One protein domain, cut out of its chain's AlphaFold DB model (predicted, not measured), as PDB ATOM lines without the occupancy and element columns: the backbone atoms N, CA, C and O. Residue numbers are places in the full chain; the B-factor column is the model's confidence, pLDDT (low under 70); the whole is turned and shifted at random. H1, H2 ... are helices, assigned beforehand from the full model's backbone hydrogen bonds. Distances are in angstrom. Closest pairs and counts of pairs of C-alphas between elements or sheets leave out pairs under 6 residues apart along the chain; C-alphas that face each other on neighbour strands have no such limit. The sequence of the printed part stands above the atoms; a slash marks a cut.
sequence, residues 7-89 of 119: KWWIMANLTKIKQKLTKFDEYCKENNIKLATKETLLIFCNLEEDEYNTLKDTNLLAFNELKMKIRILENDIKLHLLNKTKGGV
ATOM      1  N   LYS A   7      47.887 -13.352  20.453       89.62
ATOM      2  CA  LYS A   7      47.611 -12.587  19.226       89.62
ATOM      3  C   LYS A   7      46.171 -12.768  18.761       89.62
ATOM      4  O   LYS A   7      45.593 -11.847  18.186       89.62
ATOM      5  N   TRP A   8      45.571 -13.925  19.037       93.88
ATOM      6  CA  TRP A   8      44.168 -14.160  18.732       93.88
ATOM      7  C   TRP A   8      43.265 -13.200  19.502       93.88
ATOM      8  O   TRP A   8      42.373 -12.623  18.892       93.88
ATOM      9  N   TRP A   9      43.520 -12.971  20.796       93.50
ATOM     10  CA  TRP A   9      42.720 -12.061  21.623       93.50
ATOM     11  C   TRP A   9      42.778 -10.621  21.128       93.50
ATOM     12  O   TRP A   9      41.758  -9.943  21.126       93.50
ATOM     13  N   ILE A  10      43.929 -10.173  20.629       90.69
ATOM     14  CA  ILE A  10      44.084  -8.829  20.054       90.69
ATOM     15  C   ILE A  10      43.230  -8.673  18.784       90.69
ATOM     16  O   ILE A  10      42.609  -7.637  18.580       90.69
ATOM     17  N   MET A  11      43.139  -9.717  17.956       90.88
ATOM     18  CA  MET A  11      42.396  -9.696  16.685       90.88
ATOM     19  C   MET A  11      40.944 -10.196  16.794       90.88
ATOM     20  O   MET A  11      40.205 -10.210  15.802       90.88
ATOM     21  N   ALA A  12      40.527 -10.685  17.962       90.56
ATOM     22  CA  ALA A  12      39.223 -11.304  18.140       90.56
ATOM     23  C   ALA A  12      38.107 -10.255  18.188       90.56
ATOM     24  O   ALA A  12      38.199  -9.236  18.870       90.56
ATOM     25  N   ASN A  13      37.007 -10.552  17.499       91.56
ATOM     26  CA  ASN A  13      35.765  -9.801  17.630       91.56
ATOM     27  C   ASN A  13      34.857 -10.433  18.696       91.56
ATOM     28  O   ASN A  13      35.086 -11.557  19.152       91.56
ATOM     29  N   LEU A  14      33.792  -9.719  19.058       86.12
ATOM     30  CA  LEU A  14      32.876 -10.111  20.129       86.12
ATOM     31  C   LEU A  14      32.308 -11.530  19.962       86.12
ATOM     32  O   LEU A  14      32.281 -12.301  20.918       86.12
ATOM     33  N   THR A  15      31.883 -11.899  18.751       90.25
ATOM     34  CA  THR A  15      31.318 -13.227  18.469       90.25
ATOM     35  C   THR A  15      32.327 -14.336  18.750       90.25
ATOM     36  O   THR A  15      31.997 -15.318  19.415       90.25
ATOM     37  N   LYS A  16      33.574 -14.166  18.294       91.56
ATOM     38  CA  LYS A  16      34.660 -15.124  18.536       91.56
ATOM     39  C   LYS A  16      34.971 -15.255  20.028       91.56
ATOM     40  O   LYS A  16      35.121 -16.372  20.520       91.56
ATOM     41  N   ILE A  17      35.026 -14.129  20.743       90.69
ATOM     42  CA  ILE A  17      35.246 -14.094  22.196       90.69
ATOM     43  C   ILE A  17      34.157 -14.897  22.911       90.69
ATOM     44  O   ILE A  17      34.468 -15.835  23.643       90.69
ATOM     45  N   LYS A  18      32.881 -14.606  22.631       89.62
ATOM     46  CA  LYS A  18      31.746 -15.302  23.252       89.62
ATOM     47  C   LYS A  18      31.769 -16.802  22.984       89.62
ATOM     48  O   LYS A  18      31.641 -17.576  23.923       89.62
ATOM     49  N   GLN A  19      32.038 -17.221  21.746       91.38
ATOM     50  CA  GLN A  19      32.190 -18.642  21.409       91.38
ATOM     51  C   GLN A  19      33.296 -19.326  22.227       91.38
ATOM     52  O   GLN A  19      33.127 -20.465  22.666       91.38
ATOM     53  N   LYS A  20      34.433 -18.654  22.451       91.25
ATOM     54  CA  LYS A  20      35.528 -19.201  23.266       91.25
ATOM     55  C   LYS A  20      35.136 -19.313  24.743       91.25
ATOM     56  O   LYS A  20      35.479 -20.317  25.365       91.25
ATOM     57  N   LEU A  21      34.400 -18.339  25.280       91.31
ATOM     58  CA  LEU A  21      33.914 -18.365  26.663       91.31
ATOM     59  C   LEU A  21      32.815 -19.416  26.883       91.31
ATOM     60  O   LEU A  21      32.830 -20.091  27.906       91.31
ATOM     61  N   THR A  22      31.927 -19.642  25.914       90.25
ATOM     62  CA  THR A  22      30.943 -20.739  25.983       90.25
ATOM     63  C   THR A  22      31.629 -22.102  26.074       90.25
ATOM     64  O   THR A  22      31.248 -22.936  26.887       90.25
ATOM     65  N   LYS A  23      32.707 -22.304  25.311       90.19
ATOM     66  CA  LYS A  23      33.515 -23.528  25.395       90.19
ATOM     67  C   LYS A  23      34.191 -23.709  26.758       90.19
ATOM     68  O   LYS A  23      34.393 -24.833  27.203       90.19
ATOM     69  N   PHE A  24      34.564 -22.613  27.419       89.56
ATOM     70  CA  PHE A  24      35.061 -22.671  28.794       89.56
ATOM     71  C   PHE A  24      33.957 -23.090  29.777       89.56
ATOM     72  O   PHE A  24      34.219 -23.866  30.694       89.56
ATOM     73  N   ASP A  25      32.719 -22.645  29.565       87.19
ATOM     74  CA  ASP A  25      31.582 -23.047  30.402       87.19
ATOM     75  C   ASP A  25      31.261 -24.533  30.292       87.19
ATOM     76  O   ASP A  25      30.998 -25.186  31.301       87.19
ATOM     77  N   GLU A  26      31.304 -25.076  29.078       87.94
ATOM     78  CA  GLU A  26      31.179 -26.516  28.830       87.94
ATOM     79  C   GLU A  26      32.276 -27.286  29.574       87.94
ATOM     80  O   GLU A  26      31.977 -28.185  30.361       87.94
ATOM     81  N   TYR A  27      33.529 -26.840  29.444       85.25
ATOM     82  CA  TYR A  27      34.664 -27.421  30.160       85.25
ATOM     83  C   TYR A  27      34.470 -27.417  31.688       85.25
ATOM     84  O   TYR A  27      34.736 -28.422  32.350       85.25
ATOM     85  N   CYS A  28      33.974 -26.319  32.263       83.00
ATOM     86  CA  CYS A  28      33.736 -26.217  33.706       83.00
ATOM     87  C   CYS A  28      32.610 -27.138  34.196       83.00
ATOM     88  O   CYS A  28      32.691 -27.668  35.306       83.00
ATOM     89  N   LYS A  29      31.566 -27.347  33.382       82.25
ATOM     90  CA  LYS A  29      30.476 -28.286  33.697       82.25
ATOM     91  C   LYS A  29      30.978 -29.727  33.749       82.25
ATOM     92  O   LYS A  29      30.594 -30.466  34.650       82.25
ATOM     93  N   GLU A  30      31.857 -30.100  32.823       80.88
ATOM     94  CA  GLU A  30      32.429 -31.448  32.740       80.88
ATOM     95  C   GLU A  30      33.447 -31.736  33.858       80.88
ATOM     96  O   GLU A  30      33.539 -32.866  34.331       80.88
ATOM     97  N   ASN A  31      34.186 -30.718  34.322       72.06
ATOM     98  CA  ASN A  31      35.344 -30.887  35.214       72.06
ATOM     99  C   ASN A  31      35.118 -30.405  36.658       72.06
ATOM    100  O   ASN A  31      36.085 -30.154  37.370       72.06
ATOM    101  N   ASN A  32      33.863 -30.329  37.118       70.31
ATOM    102  CA  ASN A  32      33.461 -29.839  38.447       70.31
ATOM    103  C   ASN A  32      33.635 -28.317  38.623       70.31
ATOM    104  O   ASN A  32      34.741 -27.780  38.635       70.31
ATOM    105  N   ILE A  33      32.518 -27.630  38.897       62.19
ATOM    106  CA  ILE A  33      32.406 -26.166  39.064       62.19
ATOM    107  C   ILE A  33      33.421 -25.589  40.068       62.19
ATOM    108  O   ILE A  33      33.818 -24.435  39.947       62.19
ATOM    109  N   LYS A  34      33.905 -26.382  41.035       62.31
ATOM    110  CA  LYS A  34      34.943 -25.947  41.992       62.31
ATOM    111  C   LYS A  34      36.257 -25.508  41.331       62.31
ATOM    112  O   LYS A  34      37.020 -24.796  41.972       62.31
ATOM    113  N   LEU A  35      36.526 -25.944  40.101       66.00
ATOM    114  CA  LEU A  35      37.710 -25.562  39.333       66.00
ATOM    115  C   LEU A  35      37.461 -24.353  38.420       66.00
ATOM    116  O   LEU A  35      38.367 -23.951  37.704       66.00
ATOM    117  N   ALA A  36      36.264 -23.764  38.414       78.38
ATOM    118  CA  ALA A  36      35.921 -22.624  37.568       78.38
ATOM    119  C   ALA A  36      36.328 -21.300  38.247       78.38
ATOM    120  O   ALA A  36      35.483 -20.542  38.714       78.38
ATOM    121  N   THR A  37      37.635 -21.047  38.356       86.31
ATOM    122  CA  THR A  37      38.214 -19.843  38.970       86.31
ATOM    123  C   THR A  37      38.725 -18.867  37.909       86.31
ATOM    124  O   THR A  37      38.753 -19.161  36.709       86.31
ATOM    125  N   LYS A  38      39.158 -17.681  38.349       89.69
ATOM    126  CA  LYS A  38      39.850 -16.716  37.490       89.69
ATOM    127  C   LYS A  38      41.112 -17.330  36.880       89.69
ATOM    128  O   LYS A  38      41.337 -17.207  35.680       89.69
ATOM    129  N   GLU A  39      41.915 -18.009  37.690       88.81
ATOM    130  CA  GLU A  39      43.185 -18.607  37.277       88.81
ATOM    131  C   GLU A  39      42.960 -19.675  36.207       88.81
ATOM    132  O   GLU A  39      43.664 -19.699  35.198       88.81
ATOM    133  N   THR A  40      41.946 -20.530  36.368       88.94
ATOM    134  CA  THR A  40      41.665 -21.563  35.365       88.94
ATOM    135  C   THR A  40      41.127 -20.981  34.064       88.94
ATOM    136  O   THR A  40      41.494 -21.475  32.994       88.94
ATOM    137  N   LEU A  41      40.344 -19.898  34.121       91.38
ATOM    138  CA  LEU A  41      39.954 -19.139  32.934       91.38
ATOM    139  C   LEU A  41      41.180 -18.555  32.217       91.38
ATOM    140  O   LEU A  41      41.304 -18.711  31.004       91.38
ATOM    141  N   LEU A  42      42.107 -17.922  32.938       92.06
ATOM    142  CA  LEU A  42      43.311 -17.335  32.341       92.06
ATOM    143  C   LEU A  42      44.231 -18.403  31.725       92.06
ATOM    144  O   LEU A  42      44.649 -18.266  30.573       92.06
ATOM    145  N   ILE A  43      44.436 -19.533  32.411       89.75
ATOM    146  CA  ILE A  43      45.187 -20.686  31.883       89.75
ATOM    147  C   ILE A  43      44.539 -21.231  30.603       89.75
ATOM    148  O   ILE A  43      45.236 -21.562  29.638       89.75
ATOM    149  N   PHE A  44      43.208 -21.325  30.577       89.50
ATOM    150  CA  PHE A  44      42.452 -21.766  29.407       89.50
ATOM    151  C   PHE A  44      42.595 -20.802  28.225       89.50
ATOM    152  O   PHE A  44      42.682 -21.220  27.062       89.50
ATOM    153  N   CYS A  45      42.621 -19.507  28.528       90.62
ATOM    154  CA  CYS A  45      42.808 -18.435  27.565       90.62
ATOM    155  C   CYS A  45      44.268 -18.243  27.139       90.62
ATOM    156  O   CYS A  45      44.476 -17.504  26.183       90.62
ATOM    157  N   ASN A  46      45.229 -18.923  27.781       92.19
ATOM    158  CA  ASN A  46      46.673 -18.732  27.599       92.19
ATOM    159  C   ASN A  46      47.100 -17.274  27.787       92.19
ATOM    160  O   ASN A  46      47.782 -16.710  26.933       92.19
ATOM    161  N   LEU A  47      46.626 -16.678  28.877       92.38
ATOM    162  CA  LEU A  47      46.945 -15.314  29.269       92.38
ATOM    163  C   LEU A  47      47.538 -15.318  30.674       92.38
ATOM    164  O   LEU A  47      46.990 -15.968  31.568       92.38
ATOM    165  N   GLU A  48      48.609 -14.560  30.866       92.44
ATOM    166  CA  GLU A  48      49.049 -14.123  32.193       92.44
ATOM    167  C   GLU A  48      48.239 -12.897  32.661       92.44
ATOM    168  O   GLU A  48      47.451 -12.308  31.911       92.44
ATOM    169  N   GLU A  49      48.356 -12.534  33.939       91.44
ATOM    170  CA  GLU A  49      47.554 -11.459  34.542       91.44
ATOM    171  C   GLU A  49      47.879 -10.079  33.941       91.44
ATOM    172  O   GLU A  49      46.977  -9.303  33.617       91.44
ATOM    173  N   ASP A  50      49.160  -9.780  33.743       92.81
ATOM    174  CA  ASP A  50      49.644  -8.575  33.064       92.81
ATOM    175  C   ASP A  50      49.175  -8.515  31.600       92.81
ATOM    176  O   ASP A  50      48.761  -7.461  31.107       92.81
ATOM    177  N   GLU A  51      49.145  -9.656  30.913       92.31
ATOM    178  CA  GLU A  51      48.665  -9.754  29.536       92.31
ATOM    179  C   GLU A  51      47.161  -9.528  29.428       92.31
ATOM    180  O   GLU A  51      46.706  -8.804  28.540       92.31
ATOM    181  N   TYR A  52      46.386 -10.103  30.348       93.56
ATOM    182  CA  TYR A  52      44.964  -9.810  30.474       93.56
ATOM    183  C   TYR A  52      44.735  -8.313  30.719       93.56
ATOM    184  O   TYR A  52      43.885  -7.712  30.062       93.56
ATOM    185  N   ASN A  53      45.514  -7.687  31.605       93.50
ATOM    186  CA  ASN A  53      45.403  -6.253  31.878       93.50
ATOM    187  C   ASN A  53      45.756  -5.401  30.649       93.50
ATOM    188  O   ASN A  53      45.091  -4.398  30.392       93.50
ATOM    189  N   THR A  54      46.721  -5.842  29.836       94.88
ATOM    190  CA  THR A  54      47.105  -5.182  28.576       94.88
ATOM    191  C   THR A  54      45.967  -5.181  27.543       94.88
ATOM    192  O   THR A  54      45.875  -4.268  26.719       94.88
ATOM    193  N   LEU A  55      45.029  -6.141  27.608       93.44
ATOM    194  CA  LEU A  55      43.861  -6.156  26.717       93.44
ATOM    195  C   LEU A  55      42.979  -4.918  26.873       93.44
ATOM    196  O   LEU A  55      42.272  -4.574  25.930       93.44
ATOM    197  N   LYS A  56      43.023  -4.227  28.016       94.69
ATOM    198  CA  LYS A  56      42.287  -2.974  28.210       94.69
ATOM    199  C   LYS A  56      42.627  -1.941  27.129       94.69
ATOM    200  O   LYS A  56      41.728  -1.236  26.673       94.69
ATOM    201  N   ASP A  57      43.886  -1.914  26.703       94.25
ATOM    202  CA  ASP A  57      44.398  -0.950  25.732       94.25
ATOM    203  C   ASP A  57      44.419  -1.526  24.307       94.25
ATOM    204  O   ASP A  57      44.207  -0.794  23.342       94.25
ATOM    205  N   THR A  58      44.620  -2.842  24.148       92.81
ATOM    206  CA  THR A  58      44.743  -3.470  22.819       92.81
ATOM    207  C   THR A  58      43.440  -4.046  22.263       92.81
ATOM    208  O   THR A  58      43.281  -4.127  21.049       92.81
ATOM    209  N   ASN A  59      42.517  -4.496  23.118       94.00
ATOM    210  CA  ASN A  59      41.194  -4.984  22.723       94.00
ATOM    211  C   ASN A  59      40.194  -4.883  23.890       94.00
ATOM    212  O   ASN A  59      39.933  -5.851  24.615       94.00
ATOM    213  N   LEU A  60      39.587  -3.702  24.028       93.12
ATOM    214  CA  LEU A  60      38.652  -3.385  25.109       93.12
ATOM    215  C   LEU A  60      37.444  -4.341  25.175       93.12
ATOM    216  O   LEU A  60      36.922  -4.602  26.259       93.12
ATOM    217  N   LEU A  61      37.002  -4.888  24.036       92.00
ATOM    218  CA  LEU A  61      35.899  -5.855  23.998       92.00
ATOM    219  C   LEU A  61      36.299  -7.175  24.662       92.00
ATOM    220  O   LEU A  61      35.571  -7.669  25.522       92.00
ATOM    221  N   ALA A  62      37.466  -7.719  24.302       91.94
ATOM    222  CA  ALA A  62      38.004  -8.928  24.927       91.94
ATOM    223  C   ALA A  62      38.188  -8.741  26.434       91.94
ATOM    224  O   ALA A  62      37.760  -9.592  27.216       91.94
ATOM    225  N   PHE A  63      38.755  -7.600  26.835       93.25
ATOM    226  CA  PHE A  63      38.940  -7.259  28.239       93.25
ATOM    227  C   PHE A  63      37.615  -7.249  29.013       93.25
ATOM    228  O   PHE A  63      37.501  -7.901  30.049       93.25
ATOM    229  N   ASN A  64      36.592  -6.555  28.507       92.44
ATOM    230  CA  ASN A  64      35.311  -6.428  29.204       92.44
ATOM    231  C   ASN A  64      34.559  -7.761  29.327       92.44
ATOM    232  O   ASN A  64      34.004  -8.044  30.390       92.44
ATOM    233  N   GLU A  65      34.564  -8.592  28.283       92.62
ATOM    234  CA  GLU A  65      33.919  -9.911  28.320       92.62
ATOM    235  C   GLU A  65      34.626 -10.856  29.305       92.62
ATOM    236  O   GLU A  65      33.969 -11.496  30.129       92.62
ATOM    237  N   LEU A  66      35.965 -10.892  29.297       93.00
ATOM    238  CA  LEU A  66      36.743 -11.667  30.269       93.00
ATOM    239  C   LEU A  66      36.516 -11.162  31.698       93.00
ATOM    240  O   LEU A  66      36.256 -11.959  32.597       93.00
ATOM    241  N   LYS A  67      36.521  -9.842  31.909       93.50
ATOM    242  CA  LYS A  67      36.245  -9.220  33.210       93.50
ATOM    243  C   LYS A  67      34.864  -9.588  33.744       93.50
ATOM    244  O   LYS A  67      34.715  -9.895  34.927       93.50
ATOM    245  N   MET A  68      33.842  -9.540  32.891       91.19
ATOM    246  CA  MET A  68      32.486  -9.937  33.265       91.19
ATOM    247  C   MET A  68      32.437 -11.421  33.626       91.19
ATOM    248  O   MET A  68      31.830 -11.781  34.635       91.19
ATOM    249  N   LYS A  69      33.128 -12.272  32.859       89.50
ATOM    250  CA  LYS A  69      33.204 -13.703  33.137       89.50
ATOM    251  C   LYS A  69      33.862 -13.999  34.483       89.50
ATOM    252  O   LYS A  69      33.281 -14.733  35.274       89.50
ATOM    253  N   ILE A  70      35.005 -13.375  34.770       90.88
ATOM    254  CA  ILE A  70      35.715 -13.501  36.053       90.88
ATOM    255  C   ILE A  70      34.788 -13.145  37.221       90.88
ATOM    256  O   ILE A  70      34.668 -13.921  38.164       90.88
ATOM    257  N   ARG A  71      34.053 -12.029  37.127       86.94
ATOM    258  CA  ARG A  71      33.099 -11.618  38.172       86.94
ATOM    259  C   ARG A  71      31.997 -12.645  38.424       86.94
ATOM    260  O   ARG A  71      31.601 -12.842  39.569       86.94
ATOM    261  N   ILE A  72      31.477 -13.272  37.368       86.19
ATOM    262  CA  ILE A  72      30.460 -14.324  37.499       86.19
ATOM    263  C   ILE A  72      31.053 -15.523  38.244       86.19
ATOM    264  O   ILE A  72      30.466 -15.972  39.222       86.19
ATOM    265  N   LEU A  73      32.247 -15.970  37.852       85.50
ATOM    266  CA  LEU A  73      32.936 -17.095  38.490       85.50
ATOM    267  C   LEU A  73      33.206 -16.841  39.980       85.50
ATOM    268  O   LEU A  73      32.923 -17.690  40.824       85.50
ATOM    269  N   GLU A  74      33.689 -15.647  40.328       84.88
ATOM    270  CA  GLU A  74      33.904 -15.247  41.723       84.88
ATOM    271  C   GLU A  74      32.606 -15.282  42.542       84.88
ATOM    272  O   GLU A  74      32.604 -15.722  43.695       84.88
ATOM    273  N   ASN A  75      31.491 -14.836  41.957       83.06
ATOM    274  CA  ASN A  75      30.181 -14.865  42.605       83.06
ATOM    275  C   ASN A  75      29.637 -16.289  42.764       83.06
ATOM    276  O   ASN A  75      29.102 -16.617  43.823       83.06
ATOM    277  N   ASP A  76      29.820 -17.151  41.767       78.56
ATOM    278  CA  ASP A  76      29.397 -18.551  41.831       78.56
ATOM    279  C   ASP A  76      30.172 -19.316  42.913       78.56
ATOM    280  O   ASP A  76      29.581 -20.059  43.702       78.56
ATOM    281  N   ILE A  77      31.483 -19.075  43.034       76.38
ATOM    282  CA  ILE A  77      32.310 -19.637  44.112       76.38
ATOM    283  C   ILE A  77      31.833 -19.133  45.478       76.38
ATOM    284  O   ILE A  77      31.668 -19.939  46.399       76.38
ATOM    285  N   LYS A  78      31.572 -17.825  45.621       76.25
ATOM    286  CA  LYS A  78      31.015 -17.238  46.854       76.25
ATOM    287  C   LYS A  78      29.711 -17.925  47.255       76.25
ATOM    288  O   LYS A  78      29.581 -18.366  48.396       76.25
ATOM    289  N   LEU A  79      28.767 -18.060  46.324       74.19
ATOM    290  CA  LEU A  79      27.479 -18.716  46.561       74.19
ATOM    291  C   LEU A  79      27.646 -20.191  46.941       74.19
ATOM    292  O   LEU A  79      26.996 -20.666  47.872       74.19
ATOM    293  N   HIS A  80      28.540 -20.911  46.265       71.88
ATOM    294  CA  HIS A  80      28.837 -22.308  46.581       71.88
ATOM    295  C   HIS A  80      29.411 -22.479  47.986       71.88
ATOM    296  O   HIS A  80      28.986 -23.368  48.728       71.88
ATOM    297  N   LEU A  81      30.360 -21.622  48.374       70.50
ATOM    298  CA  LEU A  81      30.934 -21.622  49.718       70.50
ATOM    299  C   LEU A  81      29.862 -21.305  50.767       70.50
ATOM    300  O   LEU A  81      29.736 -22.057  51.729       70.50
ATOM    301  N   LEU A  82      29.033 -20.282  50.540       67.94
ATOM    302  CA  LEU A  82      27.923 -19.928  51.433       67.94
ATOM    303  C   LEU A  82      26.929 -21.083  51.619       67.94
ATOM    304  O   LEU A  82      26.553 -21.399  52.749       67.94
ATOM    305  N   ASN A  83      26.539 -21.754  50.532       65.06
ATOM    306  CA  ASN A  83      25.599 -22.877  50.572       65.06
ATOM    307  C   ASN A  83      26.176 -24.103  51.286       65.06
ATOM    308  O   ASN A  83      25.456 -24.771  52.025       65.06
ATOM    309  N   LYS A  84      27.477 -24.374  51.136       60.16
ATOM    310  CA  LYS A  84      28.164 -25.419  51.910       60.16
ATOM    311  C   LYS A  84      28.283 -25.087  53.390       60.16
ATOM    312  O   LYS A  84      28.268 -25.991  54.216       60.16
ATOM    313  N   THR A  85      28.378 -23.804  53.726       54.84
ATOM    314  CA  THR A  85      28.426 -23.328  55.112       54.84
ATOM    315  C   THR A  85      27.046 -23.168  55.747       54.84
ATOM    316  O   THR A  85      26.954 -22.611  56.832       54.84
ATOM    317  N   LYS A  86      25.955 -23.696  55.169       47.25
ATOM    318  CA  LYS A  86      24.655 -23.827  55.868       47.25
ATOM    319  C   LYS A  86      24.619 -25.011  56.857       47.25
ATOM    320  O   LYS A  86      23.600 -25.672  57.016       47.25
ATOM    321  N   GLY A  87      25.745 -25.206  57.545       46.88
ATOM    322  CA  GLY A  87      25.860 -25.636  58.944       46.88
ATOM    323  C   GLY A  87      26.462 -24.538  59.850       46.88
ATOM    324  O   GLY A  87      26.919 -24.839  60.942       46.88
ATOM    325  N   GLY A  88      26.470 -23.276  59.406       46.72
ATOM    326  CA  GLY A  88      27.033 -22.121  60.107       46.72
ATOM    327  C   GLY A  88      28.548 -21.963  59.928       46.72
ATOM    328  O   GLY A  88      29.298 -22.927  59.958       46.72
ATOM    329  N   VAL A  89      28.992 -20.709  59.828       44.81
ATOM    330  CA  VAL A  89      30.386 -20.218  59.781       44.81
ATOM    331  C   VAL A  89      31.034 -20.183  58.386       44.81
ATOM    332  O   VAL A  89      31.462 -21.168  57.794       44.81
TER     333      VAL A  89
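AT A GLANCE: This is residues 7 to 89 of the 119 residues of an uncharacterized protein of Spiroplasma citri (UniProt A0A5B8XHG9). The long helix H5 makes the long axis; H2 and H3 pack on it, H4 folds back beside its beginning, and residues 82 to 89 stick out. The printed part has 83 residues with five named helices, H1 to H5, all helix. It is only just loose, close to compact: radius of gyration of the C-alphas 14.2 A, spans 48 by 24 by 18 A.

IN THESE COORDINATES: Find C-alpha 7 at (47.611, -12.587, 19.226), where H1, residues 7 to 11, begins. H2 is residues 14 to 30, H3 38 to 45, H4 49 to 58. H5, residues 60 to 84, runs 36.2 A to C-alpha 84 at (28.164, -25.419, 51.910).

HOW THE PARTS SIT: H5, the hub, touches H2 with residues 61 to 65 alone, at a shallow tilt of 23 degrees; closest C-alphas Ile 17 and Ala 62, 6.5 A. H4 and H5 form a hairpin, closest C-alphas Leu 55 and Phe 63, 5.3 A. Every O i to N i+4 pair is within hydrogen-bond range except in H4, 4 of 6.

THE WHOLE: The printed part has no cut; pLDDT is under 70 at residues 33 to 35 and 82 to 89.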